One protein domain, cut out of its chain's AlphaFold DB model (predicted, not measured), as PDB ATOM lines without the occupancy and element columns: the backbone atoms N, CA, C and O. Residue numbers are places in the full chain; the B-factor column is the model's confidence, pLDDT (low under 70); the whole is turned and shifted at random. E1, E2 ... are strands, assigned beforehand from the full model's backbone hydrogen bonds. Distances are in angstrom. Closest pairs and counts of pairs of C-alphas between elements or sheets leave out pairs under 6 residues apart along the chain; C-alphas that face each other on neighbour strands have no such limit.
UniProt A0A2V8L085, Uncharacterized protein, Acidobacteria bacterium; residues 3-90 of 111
ATOM      1  N   VAL A   3     -25.779  31.563   0.185       68.06
ATOM      2  CA  VAL A   3     -24.661  32.316  -0.370       68.06
ATOM      3  C   VAL A   3     -24.462  33.545   0.495       68.06
ATOM      4  O   VAL A   3     -25.423  34.264   0.756       68.06
ATOM      5  N   MET A   4     -23.231  33.762   0.943       68.81
ATOM      6  CA  MET A   4     -22.829  34.983   1.625       68.81
ATOM      7  C   MET A   4     -21.812  35.713   0.748       68.81
ATOM      8  O   MET A   4     -20.810  35.120   0.335       68.81
ATOM      9  N   LEU A   5     -22.108  36.978   0.449       53.84
ATOM     10  CA  LEU A   5     -21.227  37.890  -0.270       53.84
ATOM     11  C   LEU A   5     -20.525  38.783   0.754       53.84
ATOM     12  O   LEU A   5     -21.189  39.382   1.599       53.84
ATOM     13  N   PHE A   6     -19.197  38.840   0.692       58.44
ATOM     14  CA  PHE A   6     -18.411  39.803   1.456       58.44
ATOM     15  C   PHE A   6     -18.025  40.941   0.516       58.44
ATOM     16  O   PHE A   6     -17.390  40.699  -0.507       58.44
ATOM     17  N   GLU A   7     -18.440  42.160   0.853       47.97
ATOM     18  CA  GLU A   7     -18.227  43.340   0.006       47.97
ATOM     19  C   GLU A   7     -16.756  43.810   0.036       47.97
ATOM     20  O   GLU A   7     -16.266  44.273  -0.987       47.97
ATOM     21  N   ASP A   8     -16.027  43.626   1.153       50.56
ATOM     22  CA  ASP A   8     -14.734  44.314   1.375       50.56
ATOM     23  C   ASP A   8     -13.486  43.405   1.479       50.56
ATOM     24  O   ASP A   8     -12.377  43.832   1.180       50.56
ATOM     25  N   LEU A   9     -13.613  42.121   1.843       50.06
ATOM     26  CA  LEU A   9     -12.427  41.319   2.216       50.06
ATOM     27  C   LEU A   9     -11.662  40.676   1.046       50.06
ATOM     28  O   LEU A   9     -10.550  40.193   1.241       50.06
ATOM     29  N   SER A  10     -12.222  40.662  -0.170       49.94
ATOM     30  CA  SER A  10     -11.535  40.131  -1.362       49.94
ATOM     31  C   SER A  10     -12.445  40.187  -2.592       49.94
ATOM     32  O   SER A  10     -13.235  39.269  -2.795       49.94
ATOM     33  N   HIS A  11     -12.348  41.245  -3.405       53.12
ATOM     34  CA  HIS A  11     -12.734  41.309  -4.829       53.12
ATOM     35  C   HIS A  11     -13.716  40.217  -5.336       53.12
ATOM     36  O   HIS A  11     -13.333  39.343  -6.115       53.12
ATOM     37  N   GLY A  12     -14.984  40.237  -4.904       56.03
ATOM     38  CA  GLY A  12     -16.030  39.347  -5.438       56.03
ATOM     39  C   GLY A  12     -15.965  37.870  -5.013       56.03
ATOM     40  O   GLY A  12     -16.596  37.021  -5.645       56.03
ATOM     41  N   MET A  13     -15.227  37.528  -3.954       63.62
ATOM     42  CA  MET A  13     -15.210  36.167  -3.421       63.62
ATOM     43  C   MET A  13     -16.546  35.803  -2.751       63.62
ATOM     44  O   MET A  13     -17.012  36.444  -1.810       63.62
ATOM     45  N   MET A  14     -17.163  34.727  -3.239       69.06
ATOM     46  CA  MET A  14     -18.466  34.231  -2.795       69.06
ATOM     47  C   MET A  14     -18.295  33.022  -1.868       69.06
ATOM     48  O   MET A  14     -17.760  31.992  -2.286       69.06
ATOM     49  N   ARG A  15     -18.811  33.092  -0.631       79.62
ATOM     50  CA  ARG A  15     -18.820  31.938   0.285       79.62
ATOM     51  C   ARG A  15     -20.120  31.153   0.152       79.62
ATOM     52  O   ARG A  15     -21.217  31.692   0.301       79.62
ATOM     53  N   SER A  16     -19.998  29.849  -0.090       86.12
ATOM     54  CA  SER A  16     -21.137  28.924  -0.119       86.12
ATOM     55  C   SER A  16     -21.274  28.181   1.206       86.12
ATOM     56  O   SER A  16     -20.353  27.484   1.625       86.12
ATOM     57  N   ILE A  17     -22.450  28.269   1.826       88.31
ATOM     58  CA  ILE A  17     -22.785  27.581   3.076       88.31
ATOM     59  C   ILE A  17     -23.770  26.453   2.773       88.31
ATOM     60  O   ILE A  17     -24.885  26.659   2.268       88.31
ATOM     61  N   TYR A  18     -23.366  25.226   3.085       91.88
ATOM     62  CA  TYR A  18     -24.164  24.042   2.791       91.88
ATOM     63  C   TYR A  18     -24.954  23.592   4.018       91.88
ATOM     64  O   TYR A  18     -24.389  23.398   5.083       91.88
ATOM     65  N   LEU A  19     -26.265  23.390   3.861       91.88
ATOM     66  CA  LEU A  19     -27.167  23.081   4.984       91.88
ATOM     67  C   LEU A  19     -27.450  21.583   5.186       91.88
ATOM     68  O   LEU A  19     -28.064  21.201   6.174       91.88
ATOM     69  N   LYS A  20     -27.095  20.736   4.212       87.56
ATOM     70  CA  LYS A  20     -27.498  19.316   4.167       87.56
ATOM     71  C   LYS A  20     -26.327  18.359   3.926       87.56
ATOM     72  O   LYS A  20     -26.529  17.257   3.427       87.56
ATOM     73  N   ARG A  21     -25.099  18.782   4.229       87.75
ATOM     74  CA  ARG A  21     -23.909  17.923   4.140       87.75
ATOM     75  C   ARG A  21     -22.998  18.149   5.335       87.75
ATOM     76  O   ARG A  21     -23.037  19.224   5.919       87.75
ATOM     77  N   GLY A  22     -22.169  17.161   5.648       88.38
ATOM     78  CA  GLY A  22     -21.031  17.342   6.544       88.38
ATOM     79  C   GLY A  22     -19.848  18.009   5.844       88.38
ATOM     80  O   GLY A  22     -19.884  18.261   4.636       88.38
ATOM     81  N   HIS A  23     -18.795  18.273   6.614       88.12
ATOM     82  CA  HIS A  23     -17.567  18.826   6.063       88.12
ATOM     83  C   HIS A  23     -16.916  17.882   5.060       88.12
ATOM     84  O   HIS A  23     -16.953  16.658   5.207       88.12
ATOM     85  N   ARG A  24     -16.283  18.476   4.052       83.25
ATOM     86  CA  ARG A  24     -15.361  17.772   3.164       83.25
ATOM     87  C   ARG A  24     -14.148  17.292   3.964       83.25
ATOM     88  O   ARG A  24     -13.838  17.815   5.037       83.25
ATOM     89  N   ALA A  25     -13.444  16.294   3.436       76.56
ATOM     90  CA  ALA A  25     -12.148  15.919   3.986       76.56
ATOM     91  C   ALA A  25     -11.204  17.135   3.960       76.56
ATOM     92  O   ALA A  25     -11.247  17.944   3.035       76.56
ATOM     93  N   LYS A  26     -10.332  17.261   4.968       69.12
ATOM     94  CA  LYS A  26      -9.367  18.371   5.087       69.12
ATOM     95  C   LYS A  26      -8.215  18.309   4.070       69.12
ATOM     96  O   LYS A  26      -7.166  18.895   4.303       69.12
ATOM     97  N   THR A  27      -8.371  17.543   2.994       65.62
ATOM     98  CA  THR A  27      -7.335  17.303   1.986       65.62
ATOM     99  C   THR A  27      -7.189  18.462   1.007       65.62
ATOM    100  O   THR A  27      -6.113  18.613   0.446       65.62
ATOM    101  N   ASP A  28      -8.221  19.303   0.871       67.69
ATOM    102  CA  ASP A  28      -8.265  20.401  -0.101       67.69
ATOM    103  C   ASP A  28      -8.660  21.722   0.588       67.69
ATOM    104  O   ASP A  28      -9.835  22.113   0.563       67.69
ATOM    105  N   PRO A  29      -7.723  22.397   1.277       71.44
ATOM    106  CA  PRO A  29      -8.004  23.675   1.914       71.44
ATOM    107  C   PRO A  29      -8.289  24.762   0.870       71.44
ATOM    108  O   PRO A  29      -7.708  24.784  -0.214       71.44
ATOM    109  N   THR A  30      -9.193  25.683   1.199       74.88
ATOM    110  CA  THR A  30      -9.593  26.781   0.306       74.88
ATOM    111  C   THR A  30      -9.504  28.119   1.022       74.88
ATOM    112  O   THR A  30      -9.582  28.174   2.245       74.88
ATOM    113  N   TRP A  31      -9.408  29.202   0.251       73.44
ATOM    114  CA  TRP A  31      -9.349  30.580   0.751       73.44
ATOM    115  C   TRP A  31     -10.482  30.916   1.731       73.44
ATOM    116  O   TRP A  31     -10.249  31.528   2.764       73.44
ATOM    117  N   LEU A  32     -11.707  30.458   1.456       77.00
ATOM    118  CA  LEU A  32     -12.883  30.742   2.293       77.00
ATOM    119  C   LEU A  32     -13.262  29.594   3.241       77.00
ATOM    120  O   LEU A  32     -14.279  29.678   3.934       77.00
ATOM    121  N   GLY A  33     -12.477  28.516   3.250       83.38
ATOM    122  CA  GLY A  33     -12.806  27.286   3.957       83.38
ATOM    123  C   GLY A  33     -14.037  26.545   3.409       83.38
ATOM    124  O   GLY A  33     -14.691  26.933   2.440       83.38
ATOM    125  N   ASP A  34     -14.359  25.426   4.049       87.25
ATOM    126  CA  ASP A  34     -15.582  24.658   3.834       87.25
ATOM    127  C   ASP A  34     -16.587  24.980   4.941       87.25
ATOM    128  O   ASP A  34     -16.359  24.638   6.103       87.25
ATOM    129  N   SER A  35     -17.691  25.635   4.576       90.25
ATOM    130  CA  SER A  35     -18.750  26.037   5.504       90.25
ATOM    131  C   SER A  35     -19.957  25.102   5.466       90.25
ATOM    132  O   SER A  35     -20.597  24.904   4.423       90.25
ATOM    133  N   VAL A  36     -20.345  24.615   6.640       92.88
ATOM    134  CA  VAL A  36     -21.554  23.820   6.858       92.88
ATOM    135  C   VAL A  36     -22.450  24.532   7.859       92.88
ATOM    136  O   VAL A  36     -22.034  24.872   8.963       92.88
ATOM    137  N   GLY A  37     -23.698  24.759   7.468       92.62
ATOM    138  CA  GLY A  37     -24.697  25.422   8.293       92.62
ATOM    139  C   GLY A  37     -25.729  24.450   8.851       92.62
ATOM    140  O   GLY A  37     -26.121  23.489   8.189       92.62
ATOM    141  N   ARG A  38     -26.234  24.742  10.047       93.62
ATOM    142  CA  ARG A  38     -27.433  24.114  10.613       93.62
ATOM    143  C   ARG A  38     -28.278  25.148  11.347       93.62
ATOM    144  O   ARG A  38     -27.746  26.116  11.884       93.62
ATOM    145  N   TRP A  39     -29.585  24.927  11.394       94.00
ATOM    146  CA  TRP A  39     -30.493  25.770  12.165       94.00
ATOM    147  C   TRP A  39     -30.596  25.269  13.609       94.00
ATOM    148  O   TRP A  39     -30.880  24.098  13.847       94.00
ATOM    149  N   GLU A  40     -30.382  26.166  14.564       95.19
ATOM    150  CA  GLU A  40     -30.668  25.988  15.988       95.19
ATOM    151  C   GLU A  40     -31.767  26.993  16.362       95.19
ATOM    152  O   GLU A  40     -31.502  28.162  16.662       95.19
ATOM    153  N   GLY A  41     -33.027  26.561  16.252       95.00
ATOM    154  CA  GLY A  41     -34.180  27.460  16.334       95.00
ATOM    155  C   GLY A  41     -34.150  28.494  15.205       95.00
ATOM    156  O   GLY A  41     -34.131  28.134  14.032       95.00
ATOM    157  N   THR A  42     -34.109  29.777  15.561       94.31
ATOM    158  CA  THR A  42     -34.004  30.902  14.613       94.31
ATOM    159  C   THR A  42     -32.563  31.304  14.293       94.31
ATOM    160  O   THR A  42     -32.338  32.255  13.549       94.31
ATOM    161  N   THR A  43     -31.572  30.613  14.867       94.88
ATOM    162  CA  THR A  43     -30.155  30.918  14.650       94.88
ATOM    163  C   THR A  43     -29.571  29.984  13.603       94.88
ATOM    164  O   THR A  43     -29.599  28.765  13.774       94.88
ATOM    165  N   LEU A  44     -28.984  30.541  12.548       94.75
ATOM    166  CA  LEU A  44     -28.115  29.798  11.653       94.75
ATOM    167  C   LEU A  44     -26.736  29.693  12.298       94.75
ATOM    168  O   LEU A  44     -26.061  30.698  12.522       94.75
ATOM    169  N   VAL A  45     -26.321  28.470  12.593       94.50
ATOM    170  CA  VAL A  45     -24.982  28.167  13.089       94.50
ATOM    171  C   VAL A  45     -24.162  27.645  11.932       94.50
ATOM    172  O   VAL A  45     -24.532  26.637  11.331       94.50
ATOM    173  N   VAL A  46     -23.062  28.322  11.629       92.62
ATOM    174  CA  VAL A  46     -22.151  27.941  10.553       92.62
ATOM    175  C   VAL A  46     -20.826  27.515  11.154       92.62
ATOM    176  O   VAL A  46     -20.202  28.254  11.908       92.62
ATOM    177  N   ASP A  47     -20.425  26.296  10.835       90.75
ATOM    178  CA  ASP A  47     -19.121  25.737  11.142       90.75
ATOM    179  C   ASP A  47     -18.262  25.871   9.883       90.75
ATOM    180  O   ASP A  47     -18.695  25.448   8.809       90.75
ATOM    181  N   THR A  48     -17.098  26.509   9.979       88.50
ATOM    182  CA  THR A  48     -16.186  26.680   8.843       88.50
ATOM    183  C   THR A  48     -14.802  26.151   9.197       88.50
ATOM    184  O   THR A  48     -14.214  26.536  10.212       88.50
ATOM    185  N   THR A  49     -14.278  25.260   8.356       86.56
ATOM    186  CA  THR A  49     -12.968  24.611   8.526       86.56
ATOM    187  C   THR A  49     -12.177  24.617   7.216       86.56
ATOM    188  O   THR A  49     -12.664  25.120   6.211       86.56
ATOM    189  N   SER A  50     -10.968  24.044   7.200       81.31
ATOM    190  CA  SER A  50     -10.174  23.846   5.972       81.31
ATOM    191  C   SER A  50      -9.842  25.151   5.235       81.31
ATOM    192  O   SER A  50      -9.915  25.216   4.008       81.31
ATOM    193  N   PHE A  51      -9.492  26.190   5.994       77.44
ATOM    194  CA  PHE A  51      -8.885  27.403   5.450       77.44
ATOM    195  C   PHE A  51      -7.484  27.076   4.917       77.44
ATOM    196  O   PHE A  51      -6.774  26.278   5.536       77.44
ATOM    197  N   ASN A  52      -7.095  27.654   3.779       68.94
ATOM    198  CA  ASN A  52      -5.685  27.667   3.384       68.94
ATOM    199  C   ASN A  52      -4.918  28.680   4.247       68.94
ATOM    200  O   ASN A  52      -5.521  29.516   4.901       68.94
ATOM    201  N   ASP A  53      -3.597  28.592   4.273       59.84
ATOM    202  CA  ASP A  53      -2.674  29.431   5.050       59.84
ATOM    203  C   ASP A  53      -2.310  30.754   4.355       59.84
ATOM    204  O   ASP A  53      -1.428  31.484   4.804       59.84
ATOM    205  N   GLN A  54      -2.979  31.069   3.243       53.22
ATOM    206  CA  GLN A  54      -2.528  32.088   2.294       53.22
ATOM    207  C   GLN A  54      -3.144  33.478   2.517       53.22
ATOM    208  O   GLN A  54      -2.760  34.414   1.815       53.22
ATOM    209  N   ILE A  55      -4.061  33.644   3.481       50.75
ATOM    210  CA  ILE A  55      -4.643  34.949   3.846       50.75
ATOM    211  C   ILE A  55      -4.670  35.195   5.348       50.75
ATOM    212  O   ILE A  55      -4.557  34.292   6.171       50.75
ATOM    213  N   TRP A  56      -4.796  36.472   5.687       49.16
ATOM    214  CA  TRP A  56      -4.988  36.961   7.040       49.16
ATOM    215  C   TRP A  56      -6.466  36.819   7.434       49.16
ATOM    216  O   TRP A  56      -7.353  37.026   6.610       49.16
ATOM    217  N   LEU A  57      -6.744  36.466   8.695       54.06
ATOM    218  CA  LEU A  57      -8.112  36.249   9.200       54.06
ATOM    219  C   LEU A  57      -8.949  37.540   9.270       54.06
ATOM    220  O   LEU A  57     -10.177  37.486   9.336       54.06
ATOM    221  N   ASN A  58      -8.283  38.688   9.309       50.28
ATOM    222  CA  ASN A  58      -8.869  40.018   9.324       50.28
ATOM    223  C   ASN A  58      -7.867  41.033   8.747       50.28
ATOM    224  O   ASN A  58      -6.672  40.740   8.635       50.28
ATOM    225  N   ASP A  59      -8.349  42.241   8.453       43.53
ATOM    226  CA  ASP A  59      -7.538  43.354   7.930       43.53
ATOM    227  C   ASP A  59      -6.427  43.809   8.894       43.53
ATOM    228  O   ASP A  59      -5.508  44.524   8.505       43.53
ATOM    229  N   GLU A  60      -6.474  43.364  10.153       40.62
ATOM    230  CA  GLU A  60      -5.457  43.630  11.178       40.62
ATOM    231  C   GLU A  60      -4.290  42.629  11.152       40.62
ATOM    232  O   GLU A  60      -3.372  42.720  11.968       40.62
ATOM    233  N   GLY A  61      -4.302  41.656  10.238       38.75
ATOM    234  CA  GLY A  61      -3.203  40.708  10.111       38.75
ATOM    235  C   GLY A  61      -3.195  39.625  11.196       38.75
ATOM    236  O   GLY A  61      -2.133  39.163  11.618       38.75
ATOM    237  N   ALA A  62      -4.359  39.163  11.659       48.22
ATOM    238  CA  ALA A  62      -4.410  37.990  12.523       48.22
ATOM    239  C   ALA A  62      -3.982  36.742  11.731       48.22
ATOM    240  O   ALA A  62      -4.713  36.230  10.878       48.22
ATOM    241  N   GLN A  63      -2.771  36.257  12.024       44.31
ATOM    242  CA  GLN A  63      -2.255  35.001  11.492       44.31
ATOM    243  C   GLN A  63      -3.183  33.862  11.902       44.31
ATOM    244  O   GLN A  63      -3.439  33.650  13.092       44.31
ATOM    245  N   HIS A  64      -3.649  33.092  10.928       54.25
ATOM    246  CA  HIS A  64      -4.339  31.848  11.205       54.25
ATOM    247  C   HIS A  64      -3.488  30.661  10.752       54.25
ATOM    248  O   HIS A  64      -2.921  30.645   9.665       54.25
ATOM    249  N   SER A  65      -3.369  29.648  11.602       54.75
ATOM    250  CA  SER A  65      -2.844  28.343  11.184       54.75
ATOM    251  C   SER A  65      -3.916  27.564  10.416       54.75
ATOM    252  O   SER A  65      -5.097  27.794  10.665       54.75
ATOM    253  N   ASP A  66      -3.545  26.516   9.681       56.62
ATOM    254  CA  ASP A  66      -4.449  25.515   9.068       56.62
ATOM    255  C   ASP A  66      -5.410  24.855  10.088       56.62
ATOM    256  O   ASP A  66      -6.362  24.146   9.747       56.62
ATOM    257  N   ALA A  67      -5.150  25.051  11.386       61.97
ATOM    258  CA  ALA A  67      -6.027  24.664  12.482       61.97
ATOM    259  C   ALA A  67      -7.163  25.665  12.757       61.97
ATOM    260  O   ALA A  67      -7.892  25.482  13.737       61.97
ATOM    261  N   LEU A  68      -7.321  26.708  11.937       73.88
ATOM    262  CA  LEU A  68      -8.420  27.646  12.065       73.88
ATOM    263  C   LEU A  68      -9.747  26.928  11.852       73.88
ATOM    264  O   LEU A  68      -9.968  26.179  10.899       73.88
ATOM    265  N   HIS A  69     -10.638  27.174  12.795       83.69
ATOM    266  CA  HIS A  69     -11.986  26.658  12.813       83.69
ATOM    267  C   HIS A  69     -12.852  27.781  13.354       83.69
ATOM    268  O   HIS A  69     -12.633  28.242  14.474       83.69
ATOM    269  N   LEU A  70     -13.794  28.252  12.547       85.88
ATOM    270  CA  LEU A  70     -14.726  29.298  12.940       85.88
ATOM    271  C   LEU A  70     -16.094  28.692  13.208       85.88
ATOM    272  O   LEU A  70     -16.569  27.842  12.457       85.88
ATOM    273  N   VAL A  71     -16.727  29.164  14.277       90.50
ATOM    274  CA  VAL A  71     -18.151  28.953  14.515       90.50
ATOM    275  C   VAL A  71     -18.827  30.310  14.497       90.50
ATOM    276  O   VAL A  71     -18.569  31.166  15.343       90.50
ATOM    277  N   GLU A  72     -19.699  30.493  13.524       90.69
ATOM    278  CA  GLU A  72     -20.486  31.695  13.320       90.69
ATOM    279  C   GLU A  72     -21.932  31.433  13.742       90.69
ATOM    280  O   GLU A  72     -22.486  30.360  13.501       90.69
ATOM    281  N   ARG A  73     -22.563  32.419  14.373       93.69
ATOM    282  CA  ARG A  73     -23.984  32.395  14.719       93.69
ATOM    283  C   ARG A  73     -24.637  33.635  14.142       93.69
ATOM    284  O   ARG A  73     -24.241  34.747  14.483       93.69
ATOM    285  N   ILE A  74     -25.615  33.414  13.272       94.12
ATOM    286  CA  ILE A  74     -26.371  34.455  12.584       94.12
ATOM    287  C   ILE A  74     -27.831  34.325  13.006       94.12
ATOM    288  O   ILE A  74     -28.423  33.259  12.832       94.12
ATOM    289  N   ARG A  75     -28.428  35.376  13.565       94.69
ATOM    290  CA  ARG A  75     -29.845  35.348  13.964       94.69
ATOM    291  C   ARG A  75     -30.533  36.698  13.792       94.69
ATOM    292  O   ARG A  75     -29.886  37.722  13.994       94.69
ATOM    293  N   PRO A  76     -31.839  36.726  13.490       94.31
ATOM    294  CA  PRO A  76     -32.611  37.960  13.533       94.31
ATOM    295  C   PRO A  76     -32.714  38.490  14.966       94.31
ATOM    296  O   PRO A  76     -32.921  37.730  15.914       94.31
ATOM    297  N   VAL A  77     -32.608  39.807  15.115       93.56
ATOM    298  CA  VAL A  77     -32.860  40.550  16.356       93.56
ATOM    299  C   VAL A  77     -33.792  41.729  16.061       93.56
ATOM    300  O   VAL A  77     -34.047  42.043  14.897       93.56
ATOM    301  N   LEU A  78     -34.354  42.349  17.108       93.62
ATOM    302  CA  LEU A  78     -35.294  43.481  16.993       93.62
ATOM    303  C   LEU A  78     -36.424  43.211  15.979       93.62
ATOM    304  O   LEU A  78     -36.620  43.942  15.013       93.62
ATOM    305  N   GLY A  79     -37.125  42.088  16.157       92.06
ATOM    306  CA  GLY A  79     -38.237  41.704  15.280       92.06
ATOM    307  C   GLY A  79     -37.831  41.333  13.849       92.06
ATOM    308  O   GLY A  79     -38.693  41.271  12.980       92.06
ATOM    309  N   GLY A  80     -36.543  41.086  13.590       91.19
ATOM    310  CA  GLY A  80     -36.034  40.749  12.258       91.19
ATOM    311  C   GLY A  80     -35.555  41.948  11.445       91.19
ATOM    312  O   GLY A  80     -35.173  41.769  10.294       91.19
ATOM    313  N   GLN A  81     -35.528  43.146  12.036       92.81
ATOM    314  CA  GLN A  81     -34.965  44.334  11.387       92.81
ATOM    315  C   GLN A  81     -33.437  44.278  11.272       92.81
ATOM    316  O   GLN A  81     -32.870  44.883  10.367       92.81
ATOM    317  N   TYR A  82     -32.771  43.543  12.168       91.50
ATOM    318  CA  TYR A  82     -31.313  43.439  12.209       91.50
ATOM    319  C   TYR A  82     -30.862  41.985  12.333       91.50
ATOM    320  O   TYR A  82     -31.604  41.127  12.820       91.50
ATOM    321  N   LEU A  83     -29.614  41.721  11.942       91.12
ATOM    322  CA  LEU A  83     -28.955  40.434  12.141       91.12
ATOM    323  C   LEU A  83     -27.853  40.535  13.210       91.12
ATOM    324  O   LEU A  83     -26.866  41.245  13.051       91.12
ATOM    325  N   GLU A  84     -28.044  39.766  14.282       91.38
ATOM    326  CA  GLU A  84     -27.033  39.209  15.188       91.38
ATOM    327  C   GLU A  84     -25.938  38.454  14.425       91.38
ATOM    328  O   GLU A  84     -26.245  37.332  14.029       91.38
ATOM    329  N   TYR A  85     -24.720  38.972  14.220       89.94
ATOM    330  CA  TYR A  85     -23.592  38.171  13.713       89.94
ATOM    331  C   TYR A  85     -22.494  38.020  14.768       89.94
ATOM    332  O   TYR A  85     -21.828  38.984  15.143       89.94
ATOM    333  N   LYS A  86     -22.301  36.790  15.256       90.06
ATOM    334  CA  LYS A  86     -21.291  36.457  16.265       90.06
ATOM    335  C   LYS A  86     -20.328  35.407  15.741       90.06
ATOM    336  O   LYS A  86     -20.750  34.308  15.389       90.06
ATOM    337  N   VAL A  87     -19.036  35.715  15.771       86.38
ATOM    338  CA  VAL A  87     -17.966  34.808  15.336       86.38
ATOM    339  C   VAL A  87     -17.169  34.349  16.546       86.38
ATOM    340  O   VAL A  87     -16.832  35.141  17.424       86.38
ATOM    341  N   THR A  88     -16.888  33.054  16.633       85.81
ATOM    342  CA  THR A  88     -16.031  32.480  17.672       85.81
ATOM    343  C   THR A  88     -14.950  31.620  17.022       85.81
ATOM    344  O   THR A  88     -15.279  30.603  16.405       85.81
ATOM    345  N   PRO A  89     -13.662  31.976  17.165       81.94
ATOM    346  CA  PRO A  89     -12.581  31.102  16.746       81.94
ATOM    347  C   PRO A  89     -12.475  29.925  17.719       81.94
ATOM    348  O   PRO A  89     -12.290  30.092  18.926       81.94
ATOM    349  N   ARG A  90     -12.571  28.705  17.196       71.00
ATOM    350  CA  ARG A  90     -12.384  27.471  17.954       71.00
ATOM    351  C   ARG A  90     -10.995  26.912  17.677       71.00
ATOM    352  O   ARG A  90     -10.823  25.932  16.962       71.00
TER     353      ARG A  90
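Overview. This is residues 3 to 90 of the 111 residues of an uncharacterized protein of Acidobacteria bacterium (UniProt A0A2V8L085). One strongly twisted sheet curls like part of a barrel; long strands E3, E4, E5 and E6 form a meander, each the antiparallel neighbour of the one before, and the short hairpin E1 and E2 joins it beside E3. The 88 printed residues hold six named strands, E1 to E6 in order along the chain and across the mixed sheet. The class is all strand, with under half of the residues in named elements; the whole is compact, radius of gyration of the C-alphas 13.5 A, spanning 39 by 30 by 24 A.

Along the chain. Find C-alpha 34 at (-15.582, 24.658, 3.834), where E3, residues 34 to 40, begins its 19.4 A. E4 is residues 43 to 49, 19.3 A; E5, residues 70 to 77, 21.6 A; E6, residues 82 to 89, runs 22.9 A to (-12.581, 31.102, 16.746). E1 is residues 3 to 5, 6.5 A; E2, residues 14 to 18, 12.9 A.

Arrangement. Look for N and O within hydrogen-bond range: N 36 and O 47, 2.8 A, in hairpin E3 and E4; N 73 and O 86, 2.8 A, in hairpin E5 and E6. E2 is parallel to E3, with N 37 and O 18 2.8 A apart.

Size, cuts and confidence. The printed part has no cut. Residues 19 to 33 and 50 to 69 are long links. Residues 3 to 14, 26 to 28 and 52 to 67 have pLDDT under 70.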